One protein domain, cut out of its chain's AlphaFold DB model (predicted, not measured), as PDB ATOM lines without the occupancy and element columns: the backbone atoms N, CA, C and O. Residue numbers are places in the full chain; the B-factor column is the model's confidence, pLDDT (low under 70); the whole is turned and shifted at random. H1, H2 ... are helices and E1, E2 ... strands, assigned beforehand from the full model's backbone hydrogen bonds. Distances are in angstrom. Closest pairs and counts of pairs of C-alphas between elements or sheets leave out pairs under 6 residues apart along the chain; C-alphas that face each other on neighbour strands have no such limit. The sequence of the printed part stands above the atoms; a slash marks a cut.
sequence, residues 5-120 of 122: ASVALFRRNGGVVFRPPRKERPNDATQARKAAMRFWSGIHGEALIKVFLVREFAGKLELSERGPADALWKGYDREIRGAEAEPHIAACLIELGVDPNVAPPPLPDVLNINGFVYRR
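This is residues 5 to 120 of the 122 residues of an uncharacterized protein of Mesorhizobium waimense (UniProt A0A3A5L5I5). A strongly twisted sheet of six strands, E1 to E6, has one helix on each face, H1 on one and H2 on the other. A long link, residues 97 to 109, leads from this body to a small separate hairpin, E7 and E8, whose residues 112 to 117 stick out; this arm makes the length. The printed part has 116 residues with two named helices and eight named strands, in the order E1 E2 E3 H1 E4 E5 E6 H2 E7 E8, class mixed. The large sheet is branched, its neighbour pairs antiparallel. The whole is loose, with a radius of gyration of the C-alphas of 16.7 A, and spans 61 by 31 by 27 A.

Find C-alpha 5 at (96.282, 55.423, 34.895); from there E1 runs to residue 12, 22.4 A on. E4, residues 47 to 57, is the longest strand at 30.7 A. E5 holds residues 60 to 66 over 19.8 A, and E6 residues 74 to 78 over 13.2 A. Look for the shorter E2 at residues 15 to 18 and E3 at residues 22 to 24. H1, residues 29 to 41, starts with C-alpha 29 at (91.593, 50.024, 42.840) and is 17.9 A long; H2, residues 87 to 96, measures 14.2 A. E7, residues 110 to 113, and E8, residues 116 to 119, come last, with C-alpha 119 at (68.750, 73.446, 44.053).

Start at E1, which has three neighbours. E2, beside residues 8 to 12, and E3, beside residues 5 to 6, lie on one side of it, and E4 on the other side. Look for N 10 and O 17 at 2.8 A in the hairpin E1 and E2, N 6 and O 22 at 2.9 A between E1 and E3, and N 7 and O 52 at 3.0 A between E1 and E4, each within hydrogen-bond range. E4, E5 and E6 form a meander, each strand the antiparallel neighbour of the one before; N 53 and O 64 are 2.8 A apart, and N 63 and O 76 2.9 A. H1 is on the sheet at a height of 8.0 A, over E1 and E4, and runs along the strands at 22 degrees to E4 on the local plane. The closest C-alphas of H1 and E4 are those of Met 37 and Val 51, 6.5 A apart. H2 is on the opposite face; its closest C-alphas with E1 are those of Cys 92 and Ala 5, 5.6 A apart. In H1 and H2 every O i to N i+4 pair is within hydrogen-bond range. In the hairpin E7 and E8, N 111 and O 118 are 2.9 A apart; E4 and E7 are apart.

The two C-alphas farthest apart, of Gly 45 and Gly 115, are 61.3 A from each other. The printed part has no cut. The link from H2 to E7 is long, with 13 residues. Mean pLDDT of the printed part is 90.2; residue 105 is under 70.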
ATOM      1  N   ALA A   5      95.008  54.799  35.223       97.06
ATOM      2  CA  ALA A   5      96.282  55.423  34.895       97.06
ATOM      3  C   ALA A   5      96.898  56.021  36.157       97.06
ATOM      4  O   ALA A   5      96.184  56.509  37.032       97.06
ATOM      5  N   SER A   6      98.220  55.977  36.267       97.56
ATOM      6  CA  SER A   6      98.943  56.592  37.373       97.56
ATOM      7  C   SER A   6      99.980  57.591  36.881       97.56
ATOM      8  O   SER A   6     100.571  57.429  35.814       97.56
ATOM      9  N   VAL A   7     100.212  58.622  37.686       97.56
ATOM     10  CA  VAL A   7     101.246  59.638  37.476       97.56
ATOM     11  C   VAL A   7     101.848  60.010  38.823       97.56
ATOM     12  O   VAL A   7     101.176  59.945  39.852       97.56
ATOM     13  N   ALA A   8     103.117  60.401  38.838       97.19
ATOM     14  CA  ALA A   8     103.789  60.841  40.050       97.19
ATOM     15  C   ALA A   8     104.430  62.213  39.873       97.19
ATOM     16  O   ALA A   8     104.979  62.531  38.815       97.19
ATOM     17  N   LEU A   9     104.369  63.001  40.944       96.31
ATOM     18  CA  LEU A   9     105.068  64.266  41.085       96.31
ATOM     19  C   LEU A   9     106.394  64.032  41.797       96.31
ATOM     20  O   LEU A   9     106.444  63.375  42.839       96.31
ATOM     21  N   PHE A  10     107.445  64.635  41.267       96.00
ATOM     22  CA  PHE A  10     108.800  64.559  41.778       96.00
ATOM     23  C   PHE A  10     109.371  65.956  42.006       96.00
ATOM     24  O   PHE A  10     109.082  66.902  41.271       96.00
ATOM     25  N   ARG A  11     110.230  66.083  43.015       93.31
ATOM     26  CA  ARG A  11     111.064  67.264  43.224       93.31
ATOM     27  C   ARG A  11     112.337  67.109  42.399       93.31
ATOM     28  O   ARG A  11     113.098  66.166  42.614       93.31
ATOM     29  N   ARG A  12     112.594  68.062  41.500       89.31
ATOM     30  CA  ARG A  12     113.812  68.103  40.678       89.31
ATOM     31  C   ARG A  12     114.285  69.541  40.502       89.31
ATOM     32  O   ARG A  12     113.500  70.391  40.101       89.31
ATOM     33  N   ASN A  13     115.555  69.814  40.807       87.31
ATOM     34  CA  ASN A  13     116.212  71.117  40.606       87.31
ATOM     35  C   ASN A  13     115.414  72.330  41.127       87.31
ATOM     36  O   ASN A  13     115.275  73.332  40.437       87.31
ATOM     37  N   GLY A  14     114.831  72.240  42.326       86.31
ATOM     38  CA  GLY A  14     114.042  73.349  42.875       86.31
ATOM     39  C   GLY A  14     112.645  73.526  42.250       86.31
ATOM     40  O   GLY A  14     111.895  74.398  42.695       86.31
ATOM     41  N   GLY A  15     112.241  72.655  41.318       90.88
ATOM     42  CA  GLY A  15     110.906  72.580  40.713       90.88
ATOM     43  C   GLY A  15     110.126  71.308  41.074       90.88
ATOM     44  O   GLY A  15     110.647  70.398  41.728       90.88
ATOM     45  N   VAL A  16     108.848  71.279  40.692       93.12
ATOM     46  CA  VAL A  16     108.008  70.071  40.689       93.12
ATOM     47  C   VAL A  16     107.848  69.630  39.242       93.12
ATOM     48  O   VAL A  16     107.489  70.439  38.390       93.12
ATOM     49  N   VAL A  17     108.136  68.364  38.965       94.00
ATOM     50  CA  VAL A  17     108.001  67.757  37.638       94.00
ATOM     51  C   VAL A  17     107.154  66.497  37.740       94.00
ATOM     52  O   VAL A  17     107.077  65.888  38.805       94.00
ATOM     53  N   PHE A  18     106.528  66.087  36.644       93.69
ATOM     54  CA  PHE A  18     105.862  64.792  36.548       93.69
ATOM     55  C   PHE A  18     106.370  64.039  35.326       93.69
ATOM     56  O   PHE A  18     106.768  64.638  34.327       93.69
ATOM     57  N   ARG A  19     106.406  62.713  35.431       90.25
ATOM     58  CA  ARG A  19     106.772  61.830  34.319       90.25
ATOM     59  C   ARG A  19     105.529  61.451  33.514       90.25
ATOM     60  O   ARG A  19     104.424  61.593  34.038       90.25
ATOM     61  N   PRO A  20     105.688  60.958  32.269       93.38
ATOM     62  CA  PRO A  20     104.560  60.465  31.497       93.38
ATOM     63  C   PRO A  20     103.737  59.450  32.304       93.38
ATOM     64  O   PRO A  20     104.327  58.595  32.973       93.38
ATOM     65  N   PRO A  21     102.403  59.559  32.277       95.81
ATOM     66  CA  PRO A  21     101.520  58.649  32.987       95.81
ATOM     67  C   PRO A  21     101.640  57.227  32.438       95.81
ATOM     68  O   PRO A  21     102.141  56.986  31.340       95.81
ATOM     69  N   ARG A  22     101.160  56.268  33.222       95.00
ATOM     70  CA  ARG A  22     101.223  54.844  32.902       95.00
ATOM     71  C   ARG A  22      99.870  54.190  33.122       95.00
ATOM     72  O   ARG A  22      99.295  54.337  34.198       95.00
ATOM     73  N   LYS A  23      99.422  53.363  32.173       95.31
ATOM     74  CA  LYS A  23      98.329  52.409  32.413       95.31
ATOM     75  C   LYS A  23      98.695  51.381  33.472       95.31
ATOM     76  O   LYS A  23      99.710  50.684  33.385       95.31
ATOM     77  N   GLU A  24      97.810  51.232  34.443       95.00
ATOM     78  CA  GLU A  24      97.887  50.172  35.431       95.00
ATOM     79  C   GLU A  24      97.143  48.936  34.925       95.00
ATOM     80  O   GLU A  24      96.019  49.007  34.435       95.00
ATOM     81  N   ARG A  25      97.801  47.778  35.036       89.12
ATOM     82  CA  ARG A  25      97.224  46.484  34.636       89.12
ATOM     83  C   ARG A  25      96.082  46.014  35.546       89.12
ATOM     84  O   ARG A  25      95.152  45.411  35.017       89.12
ATOM     85  N   PRO A  26      96.149  46.193  36.883       90.81
ATOM     86  CA  PRO A  26      95.072  45.743  37.753       90.81
ATOM     87  C   PRO A  26      93.759  46.475  37.468       90.81
ATOM     88  O   PRO A  26      93.747  47.676  37.221       90.81
ATOM     89  N   ASN A  27      92.654  45.742  37.566       87.31
ATOM     90  CA  ASN A  27      91.286  46.250  37.444       87.31
ATOM     91  C   ASN A  27      90.638  46.575  38.803       87.31
ATOM     92  O   ASN A  27      89.535  47.114  38.849       87.31
ATOM     93  N   ASP A  28      91.322  46.257  39.901       91.44
ATOM     94  CA  ASP A  28      90.929  46.594  41.264       91.44
ATOM     95  C   ASP A  28      91.712  47.817  41.763       91.44
ATOM     96  O   ASP A  28      92.939  47.889  41.631       91.44
ATOM     97  N   ALA A  29      91.009  48.765  42.387       92.75
ATOM     98  CA  ALA A  29      91.593  50.024  42.840       92.75
ATOM     99  C   ALA A  29      92.677  49.832  43.910       92.75
ATOM    100  O   ALA A  29      93.620  50.619  43.977       92.75
ATOM    101  N   THR A  30      92.565  48.814  44.767       94.31
ATOM    102  CA  THR A  30      93.560  48.528  45.810       94.31
ATOM    103  C   THR A  30      94.847  48.007  45.186       94.31
ATOM    104  O   THR A  30      95.940  48.459  45.537       94.31
ATOM    105  N   GLN A  31      94.732  47.079  44.237       95.25
ATOM    106  CA  GLN A  31      95.886  46.527  43.531       95.25
ATOM    107  C   GLN A  31      96.541  47.562  42.614       95.25
ATOM    108  O   GLN A  31      97.768  47.669  42.608       95.25
ATOM    109  N   ALA A  32      95.752  48.376  41.910       96.12
ATOM    110  CA  ALA A  32      96.260  49.461  41.075       96.12
ATOM    111  C   ALA A  32      97.017  50.509  41.912       96.12
ATOM    112  O   ALA A  32      98.137  50.877  41.566       96.12
ATOM    113  N   ARG A  33      96.479  50.903  43.078       96.38
ATOM    114  CA  ARG A  33      97.164  51.785  44.042       96.38
ATOM    115  C   ARG A  33      98.509  51.209  44.488       96.38
ATOM    116  O   ARG A  33      99.530  51.892  44.442       96.38
ATOM    117  N   LYS A  34      98.539  49.937  44.897       95.12
ATOM    118  CA  LYS A  34      99.784  49.263  45.307       95.12
ATOM    119  C   LYS A  34     100.804  49.203  44.168       95.12
ATOM    120  O   LYS A  34     101.979  49.490  44.398       95.12
ATOM    121  N   ALA A  35     100.362  48.853  42.959       95.88
ATOM    122  CA  ALA A  35     101.215  48.767  41.777       95.88
ATOM    123  C   ALA A  35     101.824  50.128  41.414       95.88
ATOM    124  O   ALA A  35     103.043  50.219  41.266       95.88
ATOM    125  N   ALA A  36     101.000  51.178  41.366       96.50
ATOM    126  CA  ALA A  36     101.433  52.543  41.092       96.50
ATOM    127  C   ALA A  36     102.472  53.012  42.117       96.50
ATOM    128  O   ALA A  36     103.574  53.409  41.745       96.50
ATOM    129  N   MET A  37     102.169  52.899  43.417       96.25
ATOM    130  CA  MET A  37     103.099  53.335  44.462       96.25
ATOM    131  C   MET A  37     104.433  52.595  44.383       96.25
ATOM    132  O   MET A  37     105.486  53.228  44.434       96.25
ATOM    133  N   ARG A  38     104.404  51.265  44.219       95.38
ATOM    134  CA  ARG A  38     105.619  50.447  44.106       95.38
ATOM    135  C   ARG A  38     106.470  50.857  42.907       95.38
ATOM    136  O   ARG A  38     107.685  50.939  43.043       95.38
ATOM    137  N   PHE A  39     105.846  51.100  41.758       95.69
ATOM    138  CA  PHE A  39     106.548  51.524  40.551       95.69
ATOM    139  C   PHE A  39     107.197  52.901  40.738       95.69
ATOM    140  O   PHE A  39     108.410  53.032  40.588       95.69
ATOM    141  N   TRP A  40     106.414  53.910  41.130       96.25
ATOM    142  CA  TRP A  40     106.893  55.291  41.232       96.25
ATOM    143  C   TRP A  40     107.902  55.502  42.366       96.25
ATOM    144  O   TRP A  40     108.815  56.309  42.220       96.25
ATOM    145  N   SER A  41     107.799  54.736  43.456       93.81
ATOM    146  CA  SER A  41     108.791  54.753  44.546       93.81
ATOM    147  C   SER A  41     110.112  54.083  44.158       93.81
ATOM    148  O   SER A  41     111.132  54.331  44.792       93.81
ATOM    149  N   GLY A  42     110.103  53.225  43.131       92.38
ATOM    150  CA  GLY A  42     111.299  52.569  42.601       92.38
ATOM    151  C   GLY A  42     112.122  53.444  41.653       92.38
ATOM    152  O   GLY A  42     113.174  53.014  41.188       92.38
ATOM    153  N   ILE A  43     111.659  54.656  41.330       90.81
ATOM    154  CA  ILE A  43     112.399  55.580  40.472       90.81
ATOM    155  C   ILE A  43     113.454  56.310  41.304       90.81
ATOM    156  O   ILE A  43     113.137  57.054  42.226       90.81
ATOM    157  N   HIS A  44     114.720  56.119  40.943       83.56
ATOM    158  CA  HIS A  44     115.857  56.765  41.595       83.56
ATOM    159  C   HIS A  44     116.241  58.092  40.920       83.56
ATOM    160  O   HIS A  44     115.962  58.314  39.741       83.56
ATOM    161  N   GLY A  45     116.925  58.960  41.672       82.69
ATOM    162  CA  GLY A  45     117.485  60.228  41.180       82.69
ATOM    163  C   GLY A  45     116.571  61.450  41.324       82.69
ATOM    164  O   GLY A  45     117.012  62.568  41.073       82.69
ATOM    165  N   GLU A  46     115.327  61.265  41.763       88.62
ATOM    166  CA  GLU A  46     114.366  62.339  42.022       88.62
ATOM    167  C   GLU A  46     113.602  62.036  43.320       88.62
ATOM    168  O   GLU A  46     113.332  60.873  43.624       88.62
ATOM    169  N   ALA A  47     113.249  63.059  44.104       92.50
ATOM    170  CA  ALA A  47     112.497  62.838  45.339       92.50
ATOM    171  C   ALA A  47     110.995  62.785  45.035       92.50
ATOM    172  O   ALA A  47     110.414  63.777  44.592       92.50
ATOM    173  N   LEU A  48     110.368  61.629  45.265       95.25
ATOM    174  CA  LEU A  48     108.927  61.448  45.097       95.25
ATOM    175  C   LEU A  48     108.159  62.371  46.056       95.25
ATOM    176  O   LEU A  48     108.443  62.408  47.248       95.25
ATOM    177  N   ILE A  49     107.172  63.100  45.536       95.75
ATOM    178  CA  ILE A  49     106.298  63.987  46.316       95.75
ATOM    179  C   ILE A  49     104.942  63.321  46.526       95.75
ATOM    180  O   ILE A  49     104.454  63.235  47.650       95.75
ATOM    181  N   LYS A  50     104.312  62.874  45.437       96.38
ATOM    182  CA  LYS A  50     102.947  62.345  45.460       96.38
ATOM    183  C   LYS A  50     102.707  61.444  44.260       96.38
ATOM    184  O   LYS A  50     103.178  61.741  43.166       96.38
ATOM    185  N   VAL A  51     101.960  60.370  44.467       97.50
ATOM    186  CA  VAL A  51     101.444  59.497  43.413       97.50
ATOM    187  C   VAL A  51      99.949  59.725  43.296       97.50
ATOM    188  O   VAL A  51      99.253  59.762  44.309       97.50
ATOM    189  N   PHE A  52      99.471  59.833  42.065       97.69
ATOM    190  CA  PHE A  52      98.065  59.896  41.707       97.69
ATOM    191  C   PHE A  52      97.698  58.646  40.921       97.69
ATOM    192  O   PHE A  52      98.448  58.194  40.055       97.69
ATOM    193  N   LEU A  53      96.531  58.103  41.221       97.38
ATOM    194  CA  LEU A  53      95.856  57.072  40.459       97.38
ATOM    195  C   LEU A  53      94.517  57.642  40.008       97.38
ATOM    196  O   LEU A  53      93.798  58.235  40.807       97.38
ATOM    197  N   VAL A  54      94.202  57.453  38.739       96.12
ATOM    198  CA  VAL A  54      93.061  58.058  38.067       96.12
ATOM    199  C   VAL A  54      92.296  56.960  37.342       96.12
ATOM    200  O   VAL A  54      92.903  56.130  36.659       96.12
ATOM    201  N   ARG A  55      90.969  56.960  37.468       94.62
ATOM    202  CA  ARG A  55      90.076  56.220  36.570       94.62
ATOM    203  C   ARG A  55      88.877  57.071  36.201       94.62
ATOM    204  O   ARG A  55      88.405  57.864  37.010       94.62
ATOM    205  N   GLU A  56      88.356  56.848  35.007       91.88
ATOM    206  CA  GLU A  56      86.973  57.207  34.718       91.88
ATOM    207  C   GLU A  56      86.067  56.116  35.304       91.88
ATOM    208  O   GLU A  56      86.369  54.922  35.224       91.88
ATOM    209  N   PHE A  57      84.997  56.516  35.977       89.56
ATOM    210  CA  PHE A  57      83.978  55.595  36.455       89.56
ATOM    211  C   PHE A  57      82.635  56.313  36.533       89.56
ATOM    212  O   PHE A  57      82.510  57.356  37.173       89.56
ATOM    213  N   ALA A  58      81.622  55.729  35.891       86.12
ATOM    214  CA  ALA A  58      80.254  56.241  35.888       86.12
ATOM    215  C   ALA A  58      80.142  57.724  35.463       86.12
ATOM    216  O   ALA A  58      79.330  58.469  36.010       86.12
ATOM    217  N   GLY A  59      80.953  58.157  34.492       84.62
ATOM    218  CA  GLY A  59      80.941  59.528  33.976       84.62
ATOM    219  C   GLY A  59      81.672  60.544  34.857       84.62
ATOM    220  O   GLY A  59      81.641  61.734  34.552       84.62
ATOM    221  N   LYS A  60      82.342  60.094  35.922       89.81
ATOM    222  CA  LYS A  60      83.168  60.923  36.804       89.81
ATOM    223  C   LYS A  60      84.620  60.483  36.770       89.81
ATOM    224  O   LYS A  60      84.948  59.366  36.372       89.81
ATOM    225  N   LEU A  61      85.493  61.376  37.219       92.19
ATOM    226  CA  LEU A  61      86.879  61.049  37.480       92.19
ATOM    227  C   LEU A  61      87.026  60.666  38.948       92.19
ATOM    228  O   LEU A  61      86.850  61.510  39.826       92.19
ATOM    229  N   GLU A  62      87.378  59.414  39.212       94.81
ATOM    230  CA  GLU A  62      87.799  59.010  40.547       94.81
ATOM    231  C   GLU A  62      89.315  59.124  40.657       94.81
ATOM    232  O   GLU A  62      90.068  58.569  39.842       94.81
ATOM    233  N   LEU A  63      89.766  59.817  41.696       95.75
ATOM    234  CA  LEU A  63      91.173  60.000  41.993       95.75
ATOM    235  C   LEU A  63      91.518  59.334  43.310       95.75
ATOM    236  O   LEU A  63      90.744  59.282  44.264       95.75
ATOM    237  N   SER A  64      92.735  58.826  43.371       97.25
ATOM    238  CA  SER A  64      93.376  58.447  44.614       97.25
ATOM    239  C   SER A  64      94.772  59.026  44.633       97.25
ATOM    240  O   SER A  64      95.541  58.812  43.702       97.25
ATOM    241  N   GLU A  65      95.128  59.711  45.708       97.00
ATOM    242  CA  GLU A  65      96.455  60.283  45.876       97.00
ATOM    243  C   GLU A  65      97.123  59.839  47.174       97.00
ATOM    244  O   GLU A  65      96.460  59.549  48.176       97.00
ATOM    245  N   ARG A  66      98.453  59.772  47.151       97.38
ATOM    246  CA  ARG A  66      99.257  59.432  48.324       97.38
ATOM    247  C   ARG A  66     100.688  59.948  48.187       97.38
ATOM    248  O   ARG A  66     101.335  59.713  47.166       97.38
ATOM    249  N   GLY A  67     101.196  60.626  49.212       95.50
ATOM    250  CA  GLY A  67     102.617  60.937  49.366       95.50
ATOM    251  C   GLY A  67     103.424  59.757  49.929       95.50
ATOM    252  O   GLY A  67     102.857  58.857  50.550       95.50
ATOM    253  N   PRO A  68     104.758  59.734  49.769       92.44
ATOM    254  CA  PRO A  68     105.585  58.621  50.242       92.44
ATOM    255  C   PRO A  68     105.567  58.436  51.761       92.44
ATOM    256  O   PRO A  68     105.672  57.306  52.231       92.44
ATOM    257  N   ALA A  69     105.398  59.524  52.514       91.56
ATOM    258  CA  ALA A  69     105.288  59.500  53.970       91.56
ATOM    259  C   ALA A  69     103.842  59.312  54.471       91.56
ATOM    260  O   ALA A  69     103.630  59.106  55.664       91.56
ATOM    261  N   ASP A  70     102.844  59.368  53.584       93.06
ATOM    262  CA  ASP A  70     101.444  59.229  53.980       93.06
ATOM    263  C   ASP A  70     101.120  57.759  54.272       93.06
ATOM    264  O   ASP A  70     101.448  56.856  53.493       93.06
ATOM    265  N   ALA A  71     100.412  57.507  55.373       90.00
ATOM    266  CA  ALA A  71      99.979  56.160  55.741       90.00
ATOM    267  C   ALA A  71      98.862  55.632  54.825       90.00
ATOM    268  O   ALA A  71      98.830  54.445  54.496       90.00
ATOM    269  N   LEU A  72      97.956  56.515  54.393       93.75
ATOM    270  CA  LEU A  72      96.728  56.159  53.686       93.75
ATOM    271  C   LEU A  72      96.621  56.875  52.340       93.75
ATOM    272  O   LEU A  72      97.147  57.969  52.148       93.75
ATOM    273  N   TRP A  73      95.899  56.244  51.416       96.12
ATOM    274  CA  TRP A  73      95.455  56.883  50.180       96.12
ATOM    275  C   TRP A  73      94.255  57.779  50.460       96.12
ATOM    276  O   TRP A  73      93.311  57.346  51.119       96.12
ATOM    277  N   LYS A  74      94.268  58.988  49.906       96.69
ATOM    278  CA  LYS A  74      93.129  59.906  49.911       96.69
ATOM    279  C   LYS A  74      92.380  59.735  48.599       96.69
ATOM    280  O   LYS A  74      92.983  59.903  47.544       96.69
ATOM    281  N   GLY A  75      91.112  59.344  48.670       94.69
ATOM    282  CA  GLY A  75      90.243  59.195  47.505       94.69
ATOM    283  C   GLY A  75      89.244  60.342  47.420       94.69
ATOM    284  O   GLY A  75      88.760  60.792  48.457       94.69
ATOM    285  N   TYR A  76      88.960  60.809  46.211       94.25
ATOM    286  CA  TYR A  76      87.920  61.797  45.945       94.25
ATOM    287  C   TYR A  76      87.474  61.716  44.488       94.25
ATOM    288  O   TYR A  76      88.245  61.327  43.608       94.25
ATOM    289  N   ASP A  77      86.239  62.138  44.252       92.19
ATOM    290  CA  ASP A  77      85.639  62.174  42.926       92.19
ATOM    291  C   ASP A  77      85.562  63.615  42.439       92.19
ATOM    292  O   ASP A  77      85.389  64.551  43.225       92.19
ATOM    293  N   ARG A  78      85.655  63.799  41.126       88.62
ATOM    294  CA  ARG A  78      85.426  65.091  40.487       88.62
ATOM    295  C   ARG A  78      84.856  64.931  39.090       88.62
ATOM    296  O   ARG A  78      84.857  63.847  38.508       88.62
ATOM    297  N   GLU A  79      84.395  66.045  38.551       89.31
ATOM    298  CA  GLU A  79      83.969  66.130  37.161       89.31
ATOM    299  C   GLU A  79      85.166  65.938  36.219       89.31
ATOM    300  O   GLU A  79      86.292  66.346  36.515       89.31
ATOM    301  N   ILE A  80      84.929  65.290  35.077       88.19
ATOM    302  CA  ILE A  80      85.972  65.088  34.063       88.19
ATOM    303  C   ILE A  80      86.343  66.433  33.419       88.19
ATOM    304  O   ILE A  80      87.517  66.690  33.156       88.19
ATOM    305  N   ARG A  81      85.353  67.313  33.209       85.62
ATOM    306  CA  ARG A  81      85.580  68.694  32.760       85.62
ATOM    307  C   ARG A  81      86.280  69.504  33.848       85.62
ATOM    308  O   ARG A  81      85.901  69.429  35.013       85.62
ATOM    309  N   GLY A  82      87.267  70.306  33.463       81.25
ATOM    310  CA  GLY A  82      88.093  71.087  34.383       81.25
ATOM    311  C   GLY A  82      89.348  70.350  34.849       81.25
ATOM    312  O   GLY A  82      90.257  70.977  35.390       81.25
ATOM    313  N   ALA A  83      89.458  69.038  34.607       82.94
ATOM    314  CA  ALA A  83      90.659  68.275  34.938       82.94
ATOM    315  C   ALA A  83      91.888  68.701  34.109       82.94
ATOM    316  O   ALA A  83      93.018  68.458  34.531       82.94
ATOM    317  N   GLU A  84      91.678  69.379  32.977       79.31
ATOM    318  CA  GLU A  84      92.708  70.025  32.161       79.31
ATOM    319  C   GLU A  84      93.477  71.134  32.895       79.31
ATOM    320  O   GLU A  84      94.620  71.418  32.536       79.31
ATOM    321  N   ALA A  85      92.901  71.713  33.958       86.00
ATOM    322  CA  ALA A  85      93.582  72.695  34.804       86.00
ATOM    323  C   ALA A  85      94.780  72.093  35.564       86.00
ATOM    324  O   ALA A  85      95.657  72.823  36.028       86.00
ATOM    325  N   GLU A  86      94.843  70.764  35.673       90.81
ATOM    326  CA  GLU A  86      95.929  70.034  36.313       90.81
ATOM    327  C   GLU A  86      96.692  69.189  35.284       90.81
ATOM    328  O   GLU A  86      96.274  68.071  34.970       90.81
ATOM    329  N   PRO A  87      97.858  69.657  34.792       92.62
ATOM    330  CA  PRO A  87      98.551  69.029  33.661       92.62
ATOM    331  C   PRO A  87      98.875  67.541  33.852       92.62
ATOM    332  O   PRO A  87      98.833  66.760  32.906       92.62
ATOM    333  N   HIS A  88      99.177  67.135  35.086       94.31
ATOM    334  CA  HIS A  88      99.483  65.750  35.427       94.31
ATOM    335  C   HIS A  88      98.245  64.842  35.342       94.31
ATOM    336  O   HIS A  88      98.355  63.710  34.875       94.31
ATOM    337  N   ILE A  89      97.061  65.334  35.723       95.06
ATOM    338  CA  ILE A  89      95.816  64.575  35.567       95.06
ATOM    339  C   ILE A  89      95.336  64.610  34.119       95.06
ATOM    340  O   ILE A  89      94.918  63.576  33.605       95.06
ATOM    341  N   ALA A  90      95.467  65.746  33.431       92.81
ATOM    342  CA  ALA A  90      95.186  65.850  32.001       92.81
ATOM    343  C   ALA A  90      95.981  64.808  31.192       92.81
ATOM    344  O   ALA A  90      95.428  64.126  30.331       92.81
ATOM    345  N   ALA A  91      97.259  64.606  31.533       94.25
ATOM    346  CA  ALA A  91      98.070  63.551  30.936       94.25
ATOM    347  C   ALA A  91      97.477  62.153  31.194       94.25
ATOM    348  O   ALA A  91      97.405  61.342  30.270       94.25
ATOM    349  N   CYS A  92      97.015  61.859  32.417       94.94
ATOM    350  CA  CYS A  92      96.336  60.592  32.714       94.94
ATOM    351  C   CYS A  92      95.069  60.395  31.872       94.94
ATOM    352  O   CYS A  92      94.805  59.272  31.458       94.94
ATOM    353  N   LEU A  93      94.297  61.450  31.596       93.19
ATOM    354  CA  LEU A  93      93.106  61.351  30.742       93.19
ATOM    355  C   LEU A  93      93.472  60.967  29.309       93.19
ATOM    356  O   LEU A  93      92.854  60.064  28.751       93.19
ATOM    357  N   ILE A  94      94.524  61.578  28.757       92.38
ATOM    358  CA  ILE A  94      95.060  61.226  27.433       92.38
ATOM    359  C   ILE A  94      95.481  59.755  27.407       92.38
ATOM    360  O   ILE A  94      95.101  59.017  26.500       92.38
ATOM    361  N   GLU A  95      96.211  59.304  28.429       94.12
ATOM    362  CA  GLU A  95      96.629  57.907  28.556       94.12
ATOM    363  C   GLU A  95      95.413  56.967  28.617       94.12
ATOM    364  O   GLU A  95      95.386  55.931  27.951       94.12
ATOM    365  N   LEU A  96      94.364  57.340  29.355       91.81
ATOM    366  CA  LEU A  96      93.108  56.591  29.440       91.81
ATOM    367  C   LEU A  96      92.259  56.654  28.160       91.81
ATOM    368  O   LEU A  96      91.348  55.840  28.017       91.81
ATOM    369  N   GLY A  97      92.557  57.564  27.230       91.00
ATOM    370  CA  GLY A  97      91.728  57.825  26.052       91.00
ATOM    371  C   GLY A  97      90.411  58.533  26.387       91.00
ATOM    372  O   GLY A  97      89.427  58.362  25.673       91.00
ATOM    373  N   VAL A  98      90.376  59.286  27.488       89.75
ATOM    374  CA  VAL A  98      89.209  60.054  27.935       89.75
ATOM    375  C   VAL A  98      89.325  61.477  27.402       89.75
ATOM    376  O   VAL A  98      90.281  62.178  27.726       89.75
ATOM    377  N   ASP A  99      88.343  61.912  26.609       86.69
ATOM    378  CA  ASP A  99      88.243  63.295  26.134       86.69
ATOM    379  C   ASP A  99      87.328  64.119  27.062       86.69
ATOM    380  O   ASP A  99      86.117  63.867  27.110       86.69
ATOM    381  N   PRO A 100      87.861  65.128  27.782       82.19
ATOM    382  CA  PRO A 100      87.060  65.995  28.645       82.19
ATOM    383  C   PRO A 100      85.966  66.769  27.904       82.19
ATOM    384  O   PRO A 100      84.942  67.098  28.500       82.19
ATOM    385  N   ASN A 101      86.141  67.048  26.609       81.00
ATOM    386  CA  ASN A 101      85.180  67.832  25.830       81.00
ATOM    387  C   ASN A 101      83.920  67.034  25.478       81.00
ATOM    388  O   ASN A 101      82.851  67.614  25.280       81.00
ATOM    389  N   VAL A 102      84.044  65.706  25.429       80.75
ATOM    390  CA  VAL A 102      82.936  64.777  25.172       80.75
ATOM    391  C   VAL A 102      82.222  64.396  26.472       80.75
ATOM    392  O   VAL A 102      81.070  63.964  26.439       80.75
ATOM    393  N   ALA A 103      82.860  64.598  27.630       74.19
ATOM    394  CA  ALA A 103      82.234  64.343  28.920       74.19
ATOM    395  C   ALA A 103      80.982  65.223  29.114       74.19
ATOM    396  O   ALA A 103      80.984  66.398  28.703       74.19
ATOM    397  N   PRO A 104      79.910  64.690  29.735       70.62
ATOM    398  CA  PRO A 104      78.709  65.466  30.008       70.62
ATOM    399  C   PRO A 104      79.060  66.725  30.819       70.62
ATOM    400  O   PRO A 104      80.001  66.707  31.618       70.62
ATOM    401  N   PRO A 105      78.365  67.850  30.580       69.50
ATOM    402  CA  PRO A 105      78.575  69.047  31.378       69.50
ATOM    403  C   PRO A 105      78.249  68.762  32.851       69.50
ATOM    404  O   PRO A 105      77.391  67.916  33.128       69.50
ATOM    405  N   PRO A 106      78.897  69.471  33.793       70.06
ATOM    406  CA  PRO A 106      78.563  69.346  35.203       70.06
ATOM    407  C   PRO A 106      77.073  69.628  35.408       70.06
ATOM    408  O   PRO A 106      76.505  70.516  34.764       70.06
ATOM    409  N   LEU A 107      76.443  68.872  36.310       71.50
ATOM    410  CA  LEU A 107      75.060  69.134  36.697       71.50
ATOM    411  C   LEU A 107      74.952  70.577  37.212       71.50
ATOM    412  O   LEU A 107      75.723  70.949  38.102       71.50
ATOM    413  N   PRO A 108      74.030  71.391  36.672       73.88
ATOM    414  CA  PRO A 108      73.867  72.759  37.128       73.88
ATOM    415  C   PRO A 108      73.382  72.768  38.581       73.88
ATOM    416  O   PRO A 108      72.571  71.932  38.980       73.88
ATOM    417  N   ASP A 109      73.837  73.750  39.363       78.75
ATOM    418  CA  ASP A 109      73.427  73.906  40.768       78.75
ATOM    419  C   ASP A 109      71.926  74.194  40.917       78.75
ATOM    420  O   ASP A 109      71.350  74.023  41.992       78.75
ATOM    421  N   VAL A 110      71.287  74.623  39.825       80.69
ATOM    422  CA  VAL A 110      69.858  74.887  39.740       80.69
ATOM    423  C   VAL A 110      69.280  74.171  38.524       80.69
ATOM    424  O   VAL A 110      69.685  74.425  37.390       80.69
ATOM    425  N   LEU A 111      68.290  73.313  38.757       82.94
ATOM    426  CA  LEU A 111      67.478  72.682  37.722       82.94
ATOM    427  C   LEU A 111      66.070  73.269  37.778       82.94
ATOM    428  O   LEU A 111      65.460  73.319  38.843       82.94
ATOM    429  N   ASN A 112      65.538  73.703  36.636       84.62
ATOM    430  CA  ASN A 112      64.154  74.157  36.534       84.62
ATOM    431  C   ASN A 112      63.360  73.137  35.713       84.62
ATOM    432  O   ASN A 112      63.589  72.997  34.512       84.62
ATOM    433  N   ILE A 113      62.481  72.379  36.370       83.88
ATOM    434  CA  ILE A 113      61.715  71.288  35.755       83.88
ATOM    435  C   ILE A 113      60.236  71.542  36.036       83.88
ATOM    436  O   ILE A 113      59.832  71.626  37.192       83.88
ATOM    437  N   ASN A 114      59.419  71.676  34.984       87.00
ATOM    438  CA  ASN A 114      57.974  71.943  35.084       87.00
ATOM    439  C   ASN A 114      57.611  73.148  35.982       87.00
ATOM    440  O   ASN A 114      56.589  73.132  36.663       87.00
ATOM    441  N   GLY A 115      58.455  74.185  36.007       84.62
ATOM    442  CA  GLY A 115      58.257  75.381  36.835       84.62
ATOM    443  C   GLY A 115      58.716  75.243  38.291       84.62
ATOM    444  O   GLY A 115      58.625  76.213  39.042       84.62
ATOM    445  N   PHE A 116      59.236  74.080  38.693       83.19
ATOM    446  CA  PHE A 116      59.847  73.871  40.003       83.19
ATOM    447  C   PHE A 116      61.362  74.052  39.932       83.19
ATOM    448  O   PHE A 116      62.036  73.490  39.066       83.19
ATOM    449  N   VAL A 117      61.893  74.819  40.885       87.69
ATOM    450  CA  VAL A 117      63.325  75.092  41.023       87.69
ATOM    451  C   VAL A 117      63.926  74.121  42.034       87.69
ATOM    452  O   VAL A 117      63.697  74.240  43.236       87.69
ATOM    453  N   TYR A 118      64.725  73.182  41.545       83.62
ATOM    454  CA  TYR A 118      65.520  72.265  42.352       83.62
ATOM    455  C   TYR A 118      66.917  72.859  42.511       83.62
ATOM    456  O   TYR A 118      67.568  73.184  41.518       83.62
ATOM    457  N   ARG A 119      67.378  73.019  43.752       82.75
ATOM    458  CA  ARG A 119      68.750  73.446  44.053       82.75
ATOM    459  C   ARG A 119      69.544  72.259  44.568       82.75
ATOM    460  O   ARG A 119      69.041  71.511  45.403       82.75
ATOM    461  N   ARG A 120      70.766  72.091  44.069       72.56
ATOM    462  CA  ARG A 120      71.696  71.087  44.585       72.56
ATOM    463  C   ARG A 120      72.168  71.524  45.972       72.56
ATOM    464  O   ARG A 120      72.635  72.650  46.127       72.56
TER     465      ARG A 120